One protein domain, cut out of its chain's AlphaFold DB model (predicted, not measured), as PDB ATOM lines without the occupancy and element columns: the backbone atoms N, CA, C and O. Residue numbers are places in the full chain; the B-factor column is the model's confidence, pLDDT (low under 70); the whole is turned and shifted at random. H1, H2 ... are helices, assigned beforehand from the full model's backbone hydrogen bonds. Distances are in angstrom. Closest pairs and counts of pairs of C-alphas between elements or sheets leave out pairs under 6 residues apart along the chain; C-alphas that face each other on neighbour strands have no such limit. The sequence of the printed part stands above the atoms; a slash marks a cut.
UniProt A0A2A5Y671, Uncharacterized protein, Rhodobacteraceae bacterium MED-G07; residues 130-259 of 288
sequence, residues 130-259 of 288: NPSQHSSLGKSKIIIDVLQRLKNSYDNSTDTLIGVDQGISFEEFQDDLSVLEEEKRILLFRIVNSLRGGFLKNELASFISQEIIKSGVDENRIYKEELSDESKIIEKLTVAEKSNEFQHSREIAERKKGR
ATOM      1  N   ASN A 130      31.328  41.373 -18.949       68.50
ATOM      2  CA  ASN A 130      31.354  42.593 -18.149       68.50
ATOM      3  C   ASN A 130      29.940  42.993 -17.696       68.50
ATOM      4  O   ASN A 130      29.017  43.016 -18.535       68.50
ATOM      5  N   PRO A 131      29.760  43.363 -16.413       65.31
ATOM      6  CA  PRO A 131      28.494  43.882 -15.929       65.31
ATOM      7  C   PRO A 131      28.168  45.195 -16.644       65.31
ATOM      8  O   PRO A 131      29.007  46.068 -16.855       65.31
ATOM      9  N   SER A 132      26.917  45.331 -17.062       66.75
ATOM     10  CA  SER A 132      26.385  46.520 -17.717       66.75
ATOM     11  C   SER A 132      24.878  46.597 -17.494       66.75
ATOM     12  O   SER A 132      24.225  45.606 -17.168       66.75
ATOM     13  N   GLN A 133      24.275  47.759 -17.739       66.06
ATOM     14  CA  GLN A 133      22.811  47.863 -17.717       66.06
ATOM     15  C   GLN A 133      22.152  46.895 -18.716       66.06
ATOM     16  O   GLN A 133      21.102  46.324 -18.426       66.06
ATOM     17  N   HIS A 134      22.791  46.653 -19.867       69.56
ATOM     18  CA  HIS A 134      22.329  45.671 -20.846       69.56
ATOM     19  C   HIS A 134      22.420  44.228 -20.325       69.56
ATOM     20  O   HIS A 134      21.479  43.464 -20.548       69.56
ATOM     21  N   SER A 135      23.482  43.863 -19.592       72.19
ATOM     22  CA  SER A 135      23.591  42.532 -18.973       72.19
ATOM     23  C   SER A 135      22.544  42.344 -17.880       72.19
ATOM     24  O   SER A 135      21.841  41.338 -17.890       72.19
ATOM     25  N   SER A 136      22.359  43.337 -17.006       78.00
ATOM     26  CA  SER A 136      21.358  43.294 -15.929       78.00
ATOM     27  C   SER A 136      19.931  43.163 -16.477       78.00
ATOM     28  O   SER A 136      19.148  42.351 -15.986       78.00
ATOM     29  N   LEU A 137      19.597  43.898 -17.546       78.00
ATOM     30  CA  LEU A 137      18.309  43.766 -18.234       78.00
ATOM     31  C   LEU A 137      18.145  42.384 -18.882       78.00
ATOM     32  O   LEU A 137      17.070  41.793 -18.811       78.00
ATOM     33  N   GLY A 138      19.204  41.852 -19.498       76.81
ATOM     34  CA  GLY A 138      19.215  40.471 -19.974       76.81
ATOM     35  C   GLY A 138      18.947  39.475 -18.840       76.81
ATOM     36  O   GLY A 138      18.196  38.522 -19.041       76.81
ATOM     37  N   LYS A 139      19.503  39.732 -17.642       83.38
ATOM     38  CA  LYS A 139      19.491  38.793 -16.503       83.38
ATOM     39  C   LYS A 139      18.083  38.746 -15.935       83.38
ATOM     40  O   LYS A 139      17.516  37.669 -15.780       83.38
ATOM     41  N   SER A 140      17.473  39.921 -15.802       85.25
ATOM     42  CA  SER A 140      16.052  40.093 -15.498       85.25
ATOM     43  C   SER A 140      15.146  39.326 -16.470       85.25
ATOM     44  O   SER A 140      14.293  38.552 -16.044       85.25
ATOM     45  N   LYS A 141      15.351  39.472 -17.786       84.00
ATOM     46  CA  LYS A 141      14.523  38.788 -18.796       84.00
ATOM     47  C   LYS A 141      14.636  37.266 -18.742       84.00
ATOM     48  O   LYS A 141      13.632  36.586 -18.925       84.00
ATOM     49  N   ILE A 142      15.831  36.737 -18.483       83.81
ATOM     50  CA  ILE A 142      16.039  35.292 -18.335       83.81
ATOM     51  C   ILE A 142      15.354  34.770 -17.068       83.81
ATOM     52  O   ILE A 142      14.678  33.748 -17.138       83.81
ATOM     53  N   ILE A 143      15.432  35.491 -15.943       89.50
ATOM     54  CA  ILE A 143      14.676  35.130 -14.731       89.50
ATOM     55  C   ILE A 143      13.173  35.112 -15.029       89.50
ATOM     56  O   ILE A 143      12.492  34.151 -14.684       89.50
ATOM     57  N   ILE A 144      12.654  36.138 -15.705       88.12
ATOM     58  CA  ILE A 144      11.240  36.212 -16.101       88.12
ATOM     59  C   ILE A 144      10.826  35.001 -16.937       88.12
ATOM     60  O   ILE A 144       9.781  34.403 -16.670       88.12
ATOM     61  N   ASP A 145      11.623  34.651 -17.944       86.69
ATOM     62  CA  ASP A 145      11.352  33.513 -18.817       86.69
ATOM     63  C   ASP A 145      11.345  32.202 -18.022       86.69
ATOM     64  O   ASP A 145      10.392  31.434 -18.113       86.69
ATOM     65  N   VAL A 146      12.328  31.988 -17.145       88.88
ATOM     66  CA  VAL A 146      12.384  30.811 -16.265       88.88
ATOM     67  C   VAL A 146      11.160  30.736 -15.354       88.88
ATOM     68  O   VAL A 146      10.514  29.692 -15.289       88.88
ATOM     69  N   LEU A 147      10.771  31.839 -14.710       91.62
ATOM     70  CA  LEU A 147       9.566  31.885 -13.877       91.62
ATOM     71  C   LEU A 147       8.293  31.596 -14.687       91.62
ATOM     72  O   LEU A 147       7.382  30.933 -14.189       91.62
ATOM     73  N   GLN A 148       8.224  32.055 -15.940       90.38
ATOM     74  CA  GLN A 148       7.113  31.753 -16.838       90.38
ATOM     75  C   GLN A 148       7.082  30.266 -17.223       90.38
ATOM     76  O   GLN A 148       6.008  29.667 -17.232       90.38
ATOM     77  N   ARG A 149       8.236  29.648 -17.496       88.69
ATOM     78  CA  ARG A 149       8.324  28.211 -17.791       88.69
ATOM     79  C   ARG A 149       7.974  27.362 -16.573       88.69
ATOM     80  O   ARG A 149       7.190  26.427 -16.709       88.69
ATOM     81  N   LEU A 150       8.458  27.720 -15.381       91.31
ATOM     82  CA  LEU A 150       8.073  27.077 -14.117       91.31
ATOM     83  C   LEU A 150       6.558  27.154 -13.912       91.31
ATOM     84  O   LEU A 150       5.911  26.148 -13.643       91.31
ATOM     85  N   LYS A 151       5.969  28.328 -14.158       91.06
ATOM     86  CA  LYS A 151       4.517  28.521 -14.114       91.06
ATOM     87  C   LYS A 151       3.749  27.656 -15.109       91.06
ATOM     88  O   LYS A 151       2.666  27.192 -14.772       91.06
ATOM     89  N   ASN A 152       4.288  27.443 -16.305       89.81
ATOM     90  CA  ASN A 152       3.672  26.579 -17.314       89.81
ATOM     91  C   ASN A 152       3.823  25.081 -16.992       89.81
ATOM     92  O   ASN A 152       3.066  24.277 -17.525       89.81
ATOM     93  N   SER A 153       4.798  24.715 -16.156       90.94
ATOM     94  CA  SER A 153       5.148  23.318 -15.845       90.94
ATOM     95  C   SER A 153       4.528  22.820 -14.550       90.94
ATOM     96  O   SER A 153       4.427  21.618 -14.341       90.94
ATOM     97  N   TYR A 154       4.164  23.736 -13.658       93.31
ATOM     98  CA  TYR A 154       3.705  23.390 -12.326       93.31
ATOM     99  C   TYR A 154       2.307  22.779 -12.342       93.31
ATOM    100  O   TYR A 154       1.333  23.425 -12.742       93.31
ATOM    101  N   ASP A 155       2.221  21.542 -11.864       91.94
ATOM    102  CA  ASP A 155       0.969  20.840 -11.641       91.94
ATOM    103  C   ASP A 155       0.568  20.948 -10.169       91.94
ATOM    104  O   ASP A 155       1.178  20.357  -9.276       91.94
ATOM    105  N   ASN A 156      -0.513  21.690  -9.932       88.44
ATOM    106  CA  ASN A 156      -1.098  21.876  -8.610       88.44
ATOM    107  C   ASN A 156      -1.564  20.562  -7.961       88.44
ATOM    108  O   ASN A 156      -1.725  20.526  -6.746       88.44
ATOM    109  N   SER A 157      -1.874  19.528  -8.750       89.25
ATOM    110  CA  SER A 157      -2.435  18.279  -8.229       89.25
ATOM    111  C   SER A 157      -1.371  17.368  -7.620       89.25
ATOM    112  O   SER A 157      -1.621  16.721  -6.606       89.25
ATOM    113  N   THR A 158      -0.179  17.360  -8.211       88.06
ATOM    114  CA  THR A 158       0.958  16.544  -7.779       88.06
ATOM    115  C   THR A 158       2.026  17.339  -7.033       88.06
ATOM    116  O   THR A 158       2.991  16.737  -6.577       88.06
ATOM    117  N   ASP A 159       1.877  18.666  -6.939       89.31
ATOM    118  CA  ASP A 159       2.846  19.585  -6.323       89.31
ATOM    119  C   ASP A 159       4.262  19.409  -6.907       89.31
ATOM    120  O   ASP A 159       5.251  19.213  -6.202       89.31
ATOM    121  N   THR A 160       4.348  19.381  -8.242       91.25
ATOM    122  CA  THR A 160       5.612  19.153  -8.957       91.25
ATOM    123  C   THR A 160       5.644  19.848 -10.317       91.25
ATOM    124  O   THR A 160       4.649  20.413 -10.776       91.25
ATOM    125  N   LEU A 161       6.803  19.806 -10.973       90.88
ATOM    126  CA  LEU A 161       7.020  20.345 -12.311       90.88
ATOM    127  C   LEU A 161       6.992  19.227 -13.358       90.88
ATOM    128  O   LEU A 161       7.838  18.331 -13.358       90.88
ATOM    129  N   ILE A 162       6.057  19.320 -14.297       87.38
ATOM    130  CA  ILE A 162       5.948  18.413 -15.436       87.38
ATOM    131  C   ILE A 162       6.735  19.006 -16.605       87.38
ATOM    132  O   ILE A 162       6.441  20.105 -17.078       87.38
ATOM    133  N   GLY A 163       7.735  18.269 -17.093       75.56
ATOM    134  CA  GLY A 163       8.590  18.670 -18.212       75.56
ATOM    135  C   GLY A 163       7.868  18.702 -19.567       75.56
ATOM    136  O   GLY A 163       8.156  17.893 -20.439       75.56
ATOM    137  N   VAL A 164       6.940  19.640 -19.761       76.00
ATOM    138  CA  VAL A 164       6.229  19.884 -21.034       76.00
ATOM    139  C   VAL A 164       7.097  20.669 -22.026       76.00
ATOM    140  O   VAL A 164       8.103  21.253 -21.627       76.00
ATOM    141  N   ASP A 165       6.733  20.719 -23.312       65.62
ATOM    142  CA  ASP A 165       7.562  21.257 -24.415       65.62
ATOM    143  C   ASP A 165       8.138  22.672 -24.193       65.62
ATOM    144  O   ASP A 165       9.244  22.966 -24.640       65.62
ATOM    145  N   GLN A 166       7.416  23.545 -23.482       69.00
ATOM    146  CA  GLN A 166       7.862  24.905 -23.114       69.00
ATOM    147  C   GLN A 166       8.084  25.075 -21.603       69.00
ATOM    148  O   GLN A 166       8.099  26.190 -21.083       69.00
ATOM    149  N   GLY A 167       8.190  23.960 -20.891       78.50
ATOM    150  CA  GLY A 167       8.341  23.882 -19.451       78.50
ATOM    151  C   GLY A 167       9.747  23.493 -19.001       78.50
ATOM    152  O   GLY A 167      10.637  23.278 -19.819       78.50
ATOM    153  N   ILE A 168       9.929  23.376 -17.692       85.44
ATOM    154  CA  ILE A 168      11.130  22.877 -17.015       85.44
ATOM    155  C   ILE A 168      10.668  21.699 -16.155       85.44
ATOM    156  O   ILE A 168       9.672  21.837 -15.446       85.44
ATOM    157  N   SER A 169      11.327  20.541 -16.251       89.00
ATOM    158  CA  SER A 169      11.011  19.402 -15.376       89.00
ATOM    159  C   SER A 169      11.543  19.625 -13.961       89.00
ATOM    160  O   SER A 169      12.381  20.497 -13.722       89.00
ATOM    161  N   PHE A 170      11.076  18.821 -13.009       91.12
ATOM    162  CA  PHE A 170      11.567  18.889 -11.636       91.12
ATOM    163  C   PHE A 170      13.079  18.653 -11.545       91.12
ATOM    164  O   PHE A 170      13.793  19.428 -10.913       91.12
ATOM    165  N   GLU A 171      13.575  17.632 -12.240       88.81
ATOM    166  CA  GLU A 171      14.990  17.267 -12.266       88.81
ATOM    167  C   GLU A 171      15.839  18.365 -12.909       88.81
ATOM    168  O   GLU A 171      16.908  18.688 -12.400       88.81
ATOM    169  N   GLU A 172      15.350  18.969 -13.998       87.00
ATOM    170  CA  GLU A 172      16.020  20.096 -14.657       87.00
ATOM    171  C   GLU A 172      16.132  21.299 -13.719       87.00
ATOM    172  O   GLU A 172      17.178  21.940 -13.656       87.00
ATOM    173  N   PHE A 173      15.070  21.593 -12.967       90.12
ATOM    174  CA  PHE A 173      15.075  22.699 -12.021       90.12
ATOM    175  C   PHE A 173      16.024  22.447 -10.840       90.12
ATOM    176  O   PHE A 173      16.753  23.355 -10.442       90.12
ATOM    177  N   GLN A 174      16.058  21.224 -10.304       90.62
ATOM    178  CA  GLN A 174      16.973  20.871  -9.216       90.62
ATOM    179  C   GLN A 174      18.443  20.886  -9.650       90.62
ATOM    180  O   GLN A 174      19.279  21.423  -8.919       90.62
ATOM    181  N   ASP A 175      18.757  20.348 -10.834       87.69
ATOM    182  CA  ASP A 175      20.104  20.419 -11.415       87.69
ATOM    183  C   ASP A 175      20.521  21.888 -11.571       87.69
ATOM    184  O   ASP A 175      21.594  22.278 -11.104       87.69
ATOM    185  N   ASP A 176      19.623  22.735 -12.097       87.44
ATOM    186  CA  ASP A 176      19.885  24.163 -12.261       87.44
ATOM    187  C   ASP A 176      20.142  24.880 -10.915       87.44
ATOM    188  O   ASP A 176      21.103  25.642 -10.787       87.44
ATOM    189  N   LEU A 177      19.332  24.620  -9.880       90.56
ATOM    190  CA  LEU A 177      19.517  25.218  -8.550       90.56
ATOM    191  C   LEU A 177      20.823  24.786  -7.878       90.56
ATOM    192  O   LEU A 177      21.449  25.598  -7.198       90.56
ATOM    193  N   SER A 178      21.234  23.531  -8.050       87.94
ATOM    194  CA  SER A 178      22.408  22.981  -7.363       87.94
ATOM    195  C   SER A 178      23.722  23.656  -7.767       87.94
ATOM    196  O   SER A 178      24.643  23.749  -6.955       87.94
ATOM    197  N   VAL A 179      23.794  24.159  -9.003       86.31
ATOM    198  CA  VAL A 179      24.995  24.792  -9.566       86.31
ATOM    199  C   VAL A 179      24.961  26.317  -9.418       86.31
ATOM    200  O   VAL A 179      25.996  26.973  -9.527       86.31
ATOM    201  N   LEU A 180      23.798  26.917  -9.145       89.56
ATOM    202  CA  LEU A 180      23.709  28.356  -8.896       89.56
ATOM    203  C   LEU A 180      24.490  28.757  -7.642       89.56
ATOM    204  O   LEU A 180      24.403  28.127  -6.582       89.56
ATOM    205  N   GLU A 181      25.203  29.876  -7.738       90.00
ATOM    206  CA  GLU A 181      25.836  30.481  -6.571       90.00
ATOM    207  C   GLU A 181      24.785  30.828  -5.510       90.00
ATOM    208  O   GLU A 181      23.630  31.143  -5.822       90.00
ATOM    209  N   GLU A 182      25.181  30.770  -4.239       90.62
ATOM    210  CA  GLU A 182      24.274  31.013  -3.112       90.62
ATOM    211  C   GLU A 182      23.600  32.393  -3.219       90.62
ATOM    212  O   GLU A 182      22.376  32.490  -3.117       90.62
ATOM    213  N   GLU A 183      24.361  33.445  -3.553       91.12
ATOM    214  CA  GLU A 183      23.828  34.801  -3.751       91.12
ATOM    215  C   GLU A 183      22.725  34.830  -4.828       91.12
ATOM    216  O   GLU A 183      21.687  35.473  -4.656       91.12
ATOM    217  N   LYS A 184      22.907  34.106  -5.942       91.88
ATOM    218  CA  LYS A 184      21.947  34.084  -7.064       91.88
ATOM    219  C   LYS A 184      20.691  33.289  -6.721       91.88
ATOM    220  O   LYS A 184      19.595  33.649  -7.154       91.88
ATOM    221  N   ARG A 185      20.818  32.253  -5.891       93.06
ATOM    222  CA  ARG A 185      19.669  31.546  -5.311       93.06
ATOM    223  C   ARG A 185      18.882  32.436  -4.353       93.06
ATOM    224  O   ARG A 185      17.654  32.462  -4.430       93.06
ATOM    225  N   ILE A 186      19.563  33.228  -3.521       92.44
ATOM    226  CA  ILE A 186      18.921  34.228  -2.651       92.44
ATOM    227  C   ILE A 186      18.210  35.301  -3.485       92.44
ATOM    228  O   ILE A 186      17.065  35.647  -3.189       92.44
ATOM    229  N   LEU A 187      18.834  35.788  -4.560       92.94
ATOM    230  CA  LEU A 187      18.202  36.701  -5.516       92.94
ATOM    231  C   LEU A 187      16.906  36.104  -6.088       92.94
ATOM    232  O   LEU A 187      15.857  36.753  -6.044       92.94
ATOM    233  N   LEU A 188      16.951  34.859  -6.579       93.69
ATOM    234  CA  LEU A 188      15.772  34.172  -7.109       93.69
ATOM    235  C   LEU A 188      14.678  34.043  -6.041       93.69
ATOM    236  O   LEU A 188      13.513  34.335  -6.314       93.69
ATOM    237  N   PHE A 189      15.052  33.687  -4.810       94.25
ATOM    238  CA  PHE A 189      14.131  33.587  -3.681       94.25
ATOM    239  C   PHE A 189      13.411  34.914  -3.402       94.25
ATOM    240  O   PHE A 189      12.189  34.942  -3.221       94.25
ATOM    241  N   ARG A 190      14.141  36.036  -3.379       93.06
ATOM    242  CA  ARG A 190      13.559  37.368  -3.137       93.06
ATOM    243  C   ARG A 190      12.617  37.799  -4.255       93.06
ATOM    244  O   ARG A 190      11.521  38.289  -3.970       93.06
ATOM    245  N   ILE A 191      12.992  37.554  -5.510       93.75
ATOM    246  CA  ILE A 191      12.145  37.836  -6.677       93.75
ATOM    247  C   ILE A 191      10.852  37.015  -6.614       93.75
ATOM    248  O   ILE A 191       9.763  37.571  -6.759       93.75
ATOM    249  N   VAL A 192      10.948  35.707  -6.355       94.25
ATOM    250  CA  VAL A 192       9.788  34.806  -6.259       94.25
ATOM    251  C   VAL A 192       8.816  35.276  -5.182       94.25
ATOM    252  O   VAL A 192       7.611  35.342  -5.427       94.25
ATOM    253  N   ASN A 193       9.324  35.663  -4.010       91.94
ATOM    254  CA  ASN A 193       8.481  36.156  -2.925       91.94
ATOM    255  C   ASN A 193       7.882  37.534  -3.199       91.94
ATOM    256  O   ASN A 193       6.734  37.768  -2.834       91.94
ATOM    257  N   SER A 194       8.602  38.413  -3.891       90.38
ATOM    258  CA  SER A 194       8.075  39.718  -4.310       90.38
ATOM    259  C   SER A 194       6.952  39.591  -5.346       90.38
ATOM    260  O   SER A 194       6.048  40.419  -5.391       90.38
ATOM    261  N   LEU A 195       6.988  38.541  -6.173       90.88
ATOM    262  CA  LEU A 195       5.993  38.258  -7.213       90.88
ATOM    263  C   LEU A 195       4.866  37.311  -6.757       90.88
ATOM    264  O   LEU A 195       3.955  37.010  -7.542       90.88
ATOM    265  N   ARG A 196       4.921  36.842  -5.504       91.81
ATOM    266  CA  ARG A 196       3.944  35.942  -4.878       91.81
ATOM    267  C   ARG A 196       2.564  36.598  -4.799       91.81
ATOM    268  O   ARG A 196       2.434  37.772  -4.467       91.81
ATOM    269  N   GLY A 197       1.519  35.826  -5.089       82.75
ATOM    270  CA  GLY A 197       0.127  36.288  -5.040       82.75
ATOM    271  C   GLY A 197      -0.271  37.211  -6.200       82.75
ATOM    272  O   GLY A 197      -1.411  37.671  -6.249       82.75
ATOM    273  N   GLY A 198       0.645  37.466  -7.139       87.44
ATOM    274  CA  GLY A 198       0.422  38.260  -8.344       87.44
ATOM    275  C   GLY A 198       0.808  37.476  -9.594       87.44
ATOM    276  O   GLY A 198       0.032  36.664 -10.100       87.44
ATOM    277  N   PHE A 199       2.018  37.719 -10.104       87.75
ATOM    278  CA  PHE A 199       2.539  37.027 -11.289       87.75
ATOM    279  C   PHE A 199       2.668  35.508 -11.062       87.75
ATOM    280  O   PHE A 199       2.308  34.721 -11.953       87.75
ATOM    281  N   LEU A 200       3.114  35.114  -9.860       90.69
ATOM    282  CA  LEU A 200       3.173  33.733  -9.381       90.69
ATOM    283  C   LEU A 200       2.025  33.460  -8.404       90.69
ATOM    284  O   LEU A 200       1.777  34.241  -7.483       90.69
ATOM    285  N   LYS A 201       1.350  32.320  -8.574       91.38
ATOM    286  CA  LYS A 201       0.380  31.829  -7.585       91.38
ATOM    287  C   LYS A 201       1.093  31.432  -6.289       91.38
ATOM    288  O   LYS A 201       2.291  31.145  -6.303       91.38
ATOM    289  N   ASN A 202       0.362  31.419  -5.177       91.94
ATOM    290  CA  ASN A 202       0.933  31.163  -3.853       91.94
ATOM    291  C   ASN A 202       1.548  29.767  -3.734       91.94
ATOM    292  O   ASN A 202       2.591  29.620  -3.102       91.94
ATOM    293  N   GLU A 203       0.919  28.773  -4.355       93.81
ATOM    294  CA  GLU A 203       1.354  27.379  -4.356       93.81
ATOM    295  C   GLU A 203       2.709  27.264  -5.062       93.81
ATOM    296  O   GLU A 203       3.703  26.917  -4.433       93.81
ATOM    297  N   LEU A 204       2.786  27.732  -6.312       94.44
ATOM    298  CA  LEU A 204       4.024  27.758  -7.095       94.44
ATOM    299  C   LEU A 204       5.146  28.549  -6.409       94.44
ATOM    300  O   LEU A 204       6.293  28.112  -6.378       94.44
ATOM    301  N   ALA A 205       4.839  29.726  -5.858       94.56
ATOM    302  CA  ALA A 205       5.840  30.525  -5.155       94.56
ATOM    303  C   ALA A 205       6.373  29.799  -3.908       94.56
ATOM    304  O   ALA A 205       7.559  29.908  -3.595       94.56
ATOM    305  N   SER A 206       5.512  29.055  -3.208       94.69
ATOM    306  CA  SER A 206       5.899  28.255  -2.043       94.69
ATOM    307  C   SER A 206       6.750  27.058  -2.454       94.69
ATOM    308  O   SER A 206       7.816  26.878  -1.872       94.69
ATOM    309  N   PHE A 207       6.350  26.334  -3.502       95.81
ATOM    310  CA  PHE A 207       7.123  25.248  -4.100       95.81
ATOM    311  C   PHE A 207       8.541  25.707  -4.476       95.81
ATOM    312  O   PHE A 207       9.526  25.174  -3.970       95.81
ATOM    313  N   ILE A 208       8.664  26.775  -5.276       94.88
ATOM    314  CA  ILE A 208       9.972  27.304  -5.701       94.88
ATOM    315  C   ILE A 208      10.816  27.718  -4.489       94.88
ATOM    316  O   ILE A 208      12.001  27.405  -4.422       94.88
ATOM    317  N   SER A 209      10.213  28.416  -3.521       94.19
ATOM    318  CA  SER A 209      10.920  28.864  -2.313       94.19
ATOM    319  C   SER A 209      11.480  27.684  -1.514       94.19
ATOM    320  O   SER A 209      12.611  27.753  -1.042       94.19
ATOM    321  N   GLN A 210      10.711  26.601  -1.380       93.81
ATOM    322  CA  GLN A 210      11.144  25.394  -0.679       93.81
ATOM    323  C   GLN A 210      12.285  24.687  -1.409       93.81
ATOM    324  O   GLN A 210      13.253  24.299  -0.763       93.81
ATOM    325  N   GLU A 211      12.214  24.556  -2.732       94.69
ATOM    326  CA  GLU A 211      13.299  23.942  -3.507       94.69
ATOM    327  C   GLU A 211      14.594  24.764  -3.432       94.69
ATOM    328  O   GLU A 211      15.680  24.200  -3.288       94.69
ATOM    329  N   ILE A 212      14.501  26.100  -3.414       93.81
ATOM    330  CA  ILE A 212      15.672  26.960  -3.192       93.81
ATOM    331  C   ILE A 212      16.277  26.719  -1.804       93.81
ATOM    332  O   ILE A 212      17.491  26.560  -1.697       93.81
ATOM    333  N   ILE A 213      15.463  26.643  -0.749       91.88
ATOM    334  CA  ILE A 213      15.954  26.355   0.609       91.88
ATOM    335  C   ILE A 213      16.630  24.976   0.654       91.88
ATOM    336  O   ILE A 213      17.765  24.857   1.115       91.88
ATOM    337  N   LYS A 214      15.988  23.943   0.090       92.94
ATOM    338  CA  LYS A 214      16.532  22.575   0.023       92.94
ATOM    339  C   LYS A 214      17.857  22.486  -0.729       92.94
ATOM    340  O   LYS A 214      18.652  21.601  -0.432       92.94
ATOM    341  N   SER A 215      18.121  23.400  -1.664       91.00
ATOM    342  CA  SER A 215      19.408  23.452  -2.367       91.00
ATOM    343  C   SER A 215      20.594  23.838  -1.461       91.00
ATOM    344  O   SER A 215      21.741  23.744  -1.896       91.00
ATOM    345  N   GLY A 216      20.346  24.257  -0.212       87.12
ATOM    346  CA  GLY A 216      21.381  24.565   0.782       87.12
ATOM    347  C   GLY A 216      21.557  26.055   1.084       87.12
ATOM    348  O   GLY A 216      22.604  26.439   1.597       87.12
ATOM    349  N   VAL A 217      20.569  26.894   0.761       87.56
ATOM    350  CA  VAL A 217      20.576  28.318   1.138       87.56
ATOM    351  C   VAL A 217      20.290  28.454   2.634       87.56
ATOM    352  O   VAL A 217      19.292  27.921   3.117       87.56
ATOM    353  N   ASP A 218      21.119  29.205   3.364       83.19
ATOM    354  CA  ASP A 218      20.856  29.510   4.775       83.19
ATOM    355  C   ASP A 218      19.652  30.456   4.910       83.19
ATOM    356  O   ASP A 218      19.706  31.632   4.536       83.19
ATOM    357  N   GLU A 219      18.564  29.955   5.498       80.94
ATOM    358  CA  GLU A 219      17.336  30.719   5.745       80.94
ATOM    359  C   GLU A 219      17.588  32.021   6.519       80.94
ATOM    360  O   GLU A 219      16.908  33.028   6.300       80.94
ATOM    361  N   ASN A 220      18.607  32.050   7.384       79.81
ATOM    362  CA  ASN A 220      18.958  33.240   8.153       79.81
ATOM    363  C   ASN A 220      19.582  34.341   7.290       79.81
ATOM    364  O   ASN A 220      19.481  35.523   7.640       79.81
ATOM    365  N   ARG A 221      20.221  33.968   6.174       78.75
ATOM    366  CA  ARG A 221      20.875  34.884   5.232       78.75
ATOM    367  C   ARG A 221      19.910  35.449   4.204       78.75
ATOM    368  O   ARG A 221      20.077  36.597   3.804       78.75
ATOM    369  N   ILE A 222      18.840  34.730   3.867       81.81
ATOM    370  CA  ILE A 222      17.871  35.107   2.824       81.81
ATOM    371  C   ILE A 222      17.456  36.587   2.865       81.81
ATOM    372  O   ILE A 222      17.431  37.247   1.825       81.81
ATOM    373  N   TYR A 223      17.164  37.138   4.047       76.50
ATOM    374  CA  TYR A 223      16.731  38.536   4.207       76.50
ATOM    375  C   TYR A 223      17.805  39.474   4.772       76.50
ATOM    376  O   TYR A 223      17.610  40.687   4.766       76.50
ATOM    377  N   LYS A 224      18.920  38.932   5.271       76.25
ATOM    378  CA  LYS A 224      19.996  39.709   5.910       76.25
ATOM    379  C   LYS A 224      21.186  39.940   4.991       76.25
ATOM    380  O   LYS A 224      21.935  40.885   5.199       76.25
ATOM    381  N   GLU A 225      21.360  39.082   3.995       79.25
ATOM    382  CA  GLU A 225      22.474  39.152   3.069       79.25
ATOM    383  C   GLU A 225      22.358  40.368   2.160       79.25
ATOM    384  O   GLU A 225      21.308  40.644   1.562       79.25
ATOM    385  N   GLU A 226      23.451  41.113   2.064       80.50
ATOM    386  CA  GLU A 226      23.540  42.208   1.124       80.50
ATOM    387  C   GLU A 226      23.870  41.650  -0.260       80.50
ATOM    388  O   GLU A 226      24.969  41.165  -0.507       80.50
ATOM    389  N   LEU A 227      22.891  41.719  -1.163       86.19
ATOM    390  CA  LEU A 227      23.096  41.400  -2.571       86.19
ATOM    391  C   LEU A 227      24.093  42.382  -3.198       86.19
ATOM    392  O   LEU A 227      24.109  43.571  -2.854       86.19
ATOM    393  N   SER A 228      24.859  41.905  -4.175       87.81
ATOM    394  CA  SER A 228      25.694  42.760  -5.017       87.81
ATOM    395  C   SER A 228      24.862  43.835  -5.724       87.81
ATOM    396  O   SER A 228      23.651  43.689  -5.929       87.81
ATOM    397  N   ASP A 229      25.507  44.929  -6.131       86.19
ATOM    398  CA  ASP A 229      24.827  46.020  -6.837       86.19
ATOM    399  C   ASP A 229      24.157  45.544  -8.133       86.19
ATOM    400  O   ASP A 229      23.043  45.970  -8.444       86.19
ATOM    401  N   GLU A 230      24.781  44.605  -8.856       85.50
ATOM    402  CA  GLU A 230      24.176  43.998 -10.044       85.50
ATOM    403  C   GLU A 230      22.919  43.194  -9.672       85.50
ATOM    404  O   GLU A 230      21.857  43.423 -10.252       85.50
ATOM    405  N   SER A 231      22.993  42.318  -8.662       87.94
ATOM    406  CA  SER A 231      21.846  41.535  -8.177       87.94
ATOM    407  C   SER A 231      20.694  42.429  -7.704       87.94
ATOM    408  O   SER A 231      19.544  42.183  -8.063       87.94
ATOM    409  N   LYS A 232      20.983  43.524  -6.985       87.31
ATOM    410  CA  LYS A 232      19.979  44.526  -6.574       87.31
ATOM    411  C   LYS A 232      19.295  45.181  -7.779       87.31
ATOM    412  O   LYS A 232      18.089  45.437  -7.746       87.31
ATOM    413  N   ILE A 233      20.045  45.493  -8.839       86.38
ATOM    414  CA  ILE A 233      19.486  46.057 -10.076       86.38
ATOM    415  C   ILE A 233      18.602  45.020 -10.776       86.38
ATOM    416  O   ILE A 233      17.487  45.351 -11.174       86.38
ATOM    417  N   ILE A 234      19.065  43.773 -10.892       87.62
ATOM    418  CA  ILE A 234      18.314  42.672 -11.513       87.62
ATOM    419  C   ILE A 234      16.997  42.426 -10.774       87.62
ATOM    420  O   ILE A 234      15.953  42.328 -11.420       87.62
ATOM    421  N   GLU A 235      17.028  42.382  -9.440       88.94
ATOM    422  CA  GLU A 235      15.840  42.245  -8.592       88.94
ATOM    423  C   GLU A 235      14.813  43.334  -8.916       88.94
ATOM    424  O   GLU A 235      13.669  43.037  -9.268       88.94
ATOM    425  N   LYS A 236      15.241  44.603  -8.885       87.19
ATOM    426  CA  LYS A 236      14.374  45.755  -9.165       87.19
ATOM    427  C   LYS A 236      13.785  45.716 -10.571       87.19
ATOM    428  O   LYS A 236      12.589  45.951 -10.719       87.19
ATOM    429  N   LEU A 237      14.600  45.430 -11.590       86.00
ATOM    430  CA  LEU A 237      14.143  45.335 -12.981       86.00
ATOM    431  C   LEU A 237      13.090  44.233 -13.141       86.00
ATOM    432  O   LEU A 237      12.023  44.484 -13.704       86.00
ATOM    433  N   THR A 238      13.352  43.057 -12.569       86.44
ATOM    434  CA  THR A 238      12.471  41.887 -12.673       86.44
ATOM    435  C   THR A 238      11.123  42.145 -12.008       86.44
ATOM    436  O   THR A 238      10.062  41.903 -12.593       86.44
ATOM    437  N   VAL A 239      11.158  42.673 -10.782       86.94
ATOM    438  CA  VAL A 239       9.956  42.955  -9.993       86.94
ATOM    439  C   VAL A 239       9.143  44.081 -10.625       86.94
ATOM    440  O   VAL A 239       7.923  43.951 -10.730       86.94
ATOM    441  N   ALA A 240       9.786  45.159 -11.083       84.31
ATOM    442  CA  ALA A 240       9.101  46.286 -11.711       84.31
ATOM    443  C   ALA A 240       8.392  45.880 -13.011       84.31
ATOM    444  O   ALA A 240       7.232  46.239 -13.208       84.31
ATOM    445  N   GLU A 241       9.053  45.101 -13.874       82.75
ATOM    446  CA  GLU A 241       8.482  44.655 -15.150       82.75
ATOM    447  C   GLU A 241       7.187  43.857 -14.933       82.75
ATOM    448  O   GLU A 241       6.142  44.192 -15.498       82.75
ATOM    449  N   LYS A 242       7.207  42.858 -14.041       81.50
ATOM    450  CA  LYS A 242       6.032  42.001 -13.804       81.50
ATOM    451  C   LYS A 242       4.976  42.597 -12.888       81.50
ATOM    452  O   LYS A 242       3.792  42.309 -13.075       81.50
ATOM    453  N   SER A 243       5.352  43.470 -11.958       74.69
ATOM    454  CA  SER A 243       4.375  44.191 -11.135       74.69
ATOM    455  C   SER A 243       3.570  45.189 -11.971       74.69
ATOM    456  O   SER A 243       2.350  45.254 -11.825       74.69
ATOM    457  N   ASN A 244       4.217  45.903 -12.898       65.56
ATOM    458  CA  ASN A 244       3.544  46.846 -13.793       65.56
ATOM    459  C   ASN A 244       2.628  46.128 -14.796       65.56
ATOM    460  O   ASN A 244       1.491  46.551 -14.995       65.56
ATOM    461  N   GLU A 245       3.070  45.008 -15.383       61.78
ATOM    462  CA  GLU A 245       2.205  44.174 -16.232       61.78
ATOM    463  C   GLU A 245       0.980  43.645 -15.469       61.78
ATOM    464  O   GLU A 245      -0.129  43.617 -16.012       61.78
ATOM    465  N   PHE A 246       1.154  43.246 -14.205       56.19
ATOM    466  CA  PHE A 246       0.057  42.788 -13.355       56.19
ATOM    467  C   PHE A 246      -0.926  43.915 -13.023       56.19
ATOM    468  O   PHE A 246      -2.137  43.720 -13.140       56.19
ATOM    469  N   GLN A 247      -0.429  45.102 -12.663       60.22
ATOM    470  CA  GLN A 247      -1.261  46.288 -12.443       60.22
ATOM    471  C   GLN A 247      -2.042  46.653 -13.708       60.22
ATOM    472  O   GLN A 247      -3.259  46.809 -13.651       60.22
ATOM    473  N   HIS A 248      -1.383  46.666 -14.866       57.56
ATOM    474  CA  HIS A 248      -2.030  46.946 -16.143       57.56
ATOM    475  C   HIS A 248      -3.082  45.886 -16.515       57.56
ATOM    476  O   HIS A 248      -4.182  46.211 -16.963       57.56
ATOM    477  N   SER A 249      -2.795  44.605 -16.264       58.06
ATOM    478  CA  SER A 249      -3.744  43.507 -16.485       58.06
ATOM    479  C   SER A 249      -4.961  43.600 -15.560       58.06
ATOM    480  O   SER A 249      -6.086  43.352 -16.003       58.06
ATOM    481  N   ARG A 250      -4.764  44.001 -14.295       57.25
ATOM    482  CA  ARG A 250      -5.852  44.283 -13.346       57.25
ATOM    483  C   ARG A 250      -6.694  45.468 -13.793       57.25
ATOM    484  O   ARG A 250      -7.911  45.332 -13.834       57.25
ATOM    485  N   GLU A 251      -6.079  46.572 -14.208       57.03
ATOM    486  CA  GLU A 251      -6.798  47.734 -14.743       57.03
ATOM    487  C   GLU A 251      -7.635  47.370 -15.976       57.03
ATOM    488  O   GLU A 251      -8.785  47.788 -16.093       57.03
ATOM    489  N   ILE A 252      -7.104  46.556 -16.893       59.97
ATOM    490  CA  ILE A 252      -7.855  46.076 -18.061       59.97
ATOM    491  C   ILE A 252      -9.020  45.173 -17.629       59.97
ATOM    492  O   ILE A 252     -10.122  45.296 -18.170       59.97
ATOM    493  N   ALA A 253      -8.809  44.267 -16.671       56.59
ATOM    494  CA  ALA A 253      -9.855  43.383 -16.158       56.59
ATOM    495  C   ALA A 253     -10.958  44.156 -15.410       56.59
ATOM    496  O   ALA A 253     -12.140  43.865 -15.587       56.59
ATOM    497  N   GLU A 254     -10.595  45.174 -14.631       61.19
ATOM    498  CA  GLU A 254     -11.528  46.069 -13.942       61.19
ATOM    499  C   GLU A 254     -12.285  46.965 -14.933       61.19
ATOM    500  O   GLU A 254     -13.506  47.074 -14.840       61.19
ATOM    501  N   ARG A 255     -11.624  47.495 -15.976       56.34
ATOM    502  CA  ARG A 255     -12.295  48.204 -17.088       56.34
ATOM    503  C   ARG A 255     -13.272  47.308 -17.851       56.34
ATOM    504  O   ARG A 255     -14.315  47.783 -18.297       56.34
ATOM    505  N   LYS A 256     -12.965  46.014 -18.000       54.59
ATOM    506  CA  LYS A 256     -13.879  45.027 -18.601       54.59
ATOM    507  C   LYS A 256     -15.057  44.690 -17.683       54.59
ATOM    508  O   LYS A 256     -16.156  44.527 -18.194       54.59
ATOM    509  N   LYS A 257     -14.864  44.649 -16.359       56.09
ATOM    510  CA  LYS A 257     -15.958  44.513 -15.376       56.09
ATOM    511  C   LYS A 257     -16.840  45.767 -15.286       56.09
ATOM    512  O   LYS A 257     -18.033  45.636 -15.051       56.09
ATOM    513  N   GLY A 258     -16.275  46.955 -15.512       46.19
ATOM    514  CA  GLY A 258     -17.005  48.229 -15.557       46.19
ATOM    515  C   GLY A 258     -17.847  48.439 -16.821       46.19
ATOM    516  O   GLY A 258     -18.696  49.325 -16.847       46.19
ATOM    517  N   ARG A 259     -17.660  47.617 -17.863       50.38
ATOM    518  CA  ARG A 259     -18.613  47.495 -18.970       50.38
ATOM    519  C   ARG A 259     -19.619  46.401 -18.629       50.38
ATOM    520  O   ARG A 259     -19.501  45.271 -19.093       50.38
TER     521      ARG A 259
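Overview. This is residues 130 to 259 of the 288 residues of an uncharacterized protein of Rhodobacteraceae bacterium MED-G07 (UniProt A0A2A5Y671). Three helices, H5, H3 and H4, lie nearly side by side in a row with H3 in the middle, and H1 crosses this row steeply on one side, packing on the first part of H5. The short H2 sits beside the H3 and H4 hairpin, and residues 248 to 259, mostly the last part of the long H5, stick out as an arm from the compact body. The printed part has 130 residues with five named helices, in the order H1, H2, H3, H4, H5, and no named strand; its class is all helix. The whole is compact, with a radius of gyration of the C-alphas of 15.5 A, and spans 49 by 37 by 29 A.

Arrangement. Start from the longest helix, H5, residues 229 to 257. With residues 231 to 239 alone it touches H3, residues 182 to 194, the same way at a shallow tilt of 19 degrees; their closest C-alphas, Ile 191 and Glu 235, are 6.1 A apart. H3 touches H4, residues 202 to 214, as a helical hairpin, opposite ways at a shallow tilt of 15 degrees; look at the closest C-alphas, Phe 189 and Ser 209, 5.9 A apart. H1, residues 133 to 153, touches H5 through its residues 136 to 144 alone, the same way at a steep tilt of 54 degrees, and its Ser 140 has its C-alpha 4.9 A from that of Thr 238, the closest pair. Of these three touching pairs 2 are at a shallow tilt, only just mostly aligned packing. H1 is close to but not clearly touching H3, the closest C-alphas, Ile 143 and Leu 188, being 7.8 A apart. H2, residues 170 to 179, is close to but not clearly touching H4, with the C-alphas of Leu 177 and Ile 212, the closest, 6.8 A apart; H2 and H5 are apart. Every O i to N i+4 pair is within hydrogen-bond range in H1, H3, H4 and H5, and 5 of 6 are in H2.

Along the chain. Find C-alpha 229 at (24.827, 46.020, -6.837); from there H5 runs 41.7 A to C-alpha 257 at (-15.958, 44.513, -15.376). H1 begins at C-alpha 133, (22.811, 47.863, -17.717), and is 30.3 A long. H3 measures 18.4 A, H4 18.2 A and H2 14.8 A.

Size, cuts and confidence. The C-alphas of Asn 130 and Arg 259 are the two farthest apart, 50.2 A. The printed part has no cut. The links H1 to H2 and H4 to H5 are long, with 16 and 14 residues; in the first, residues 154 to 155 pair antiparallel with residues 160 to 161. The mean pLDDT of the printed part is 82.9, and it is under 70 at residues 130 to 134, 165 to 166 and 244 to 259.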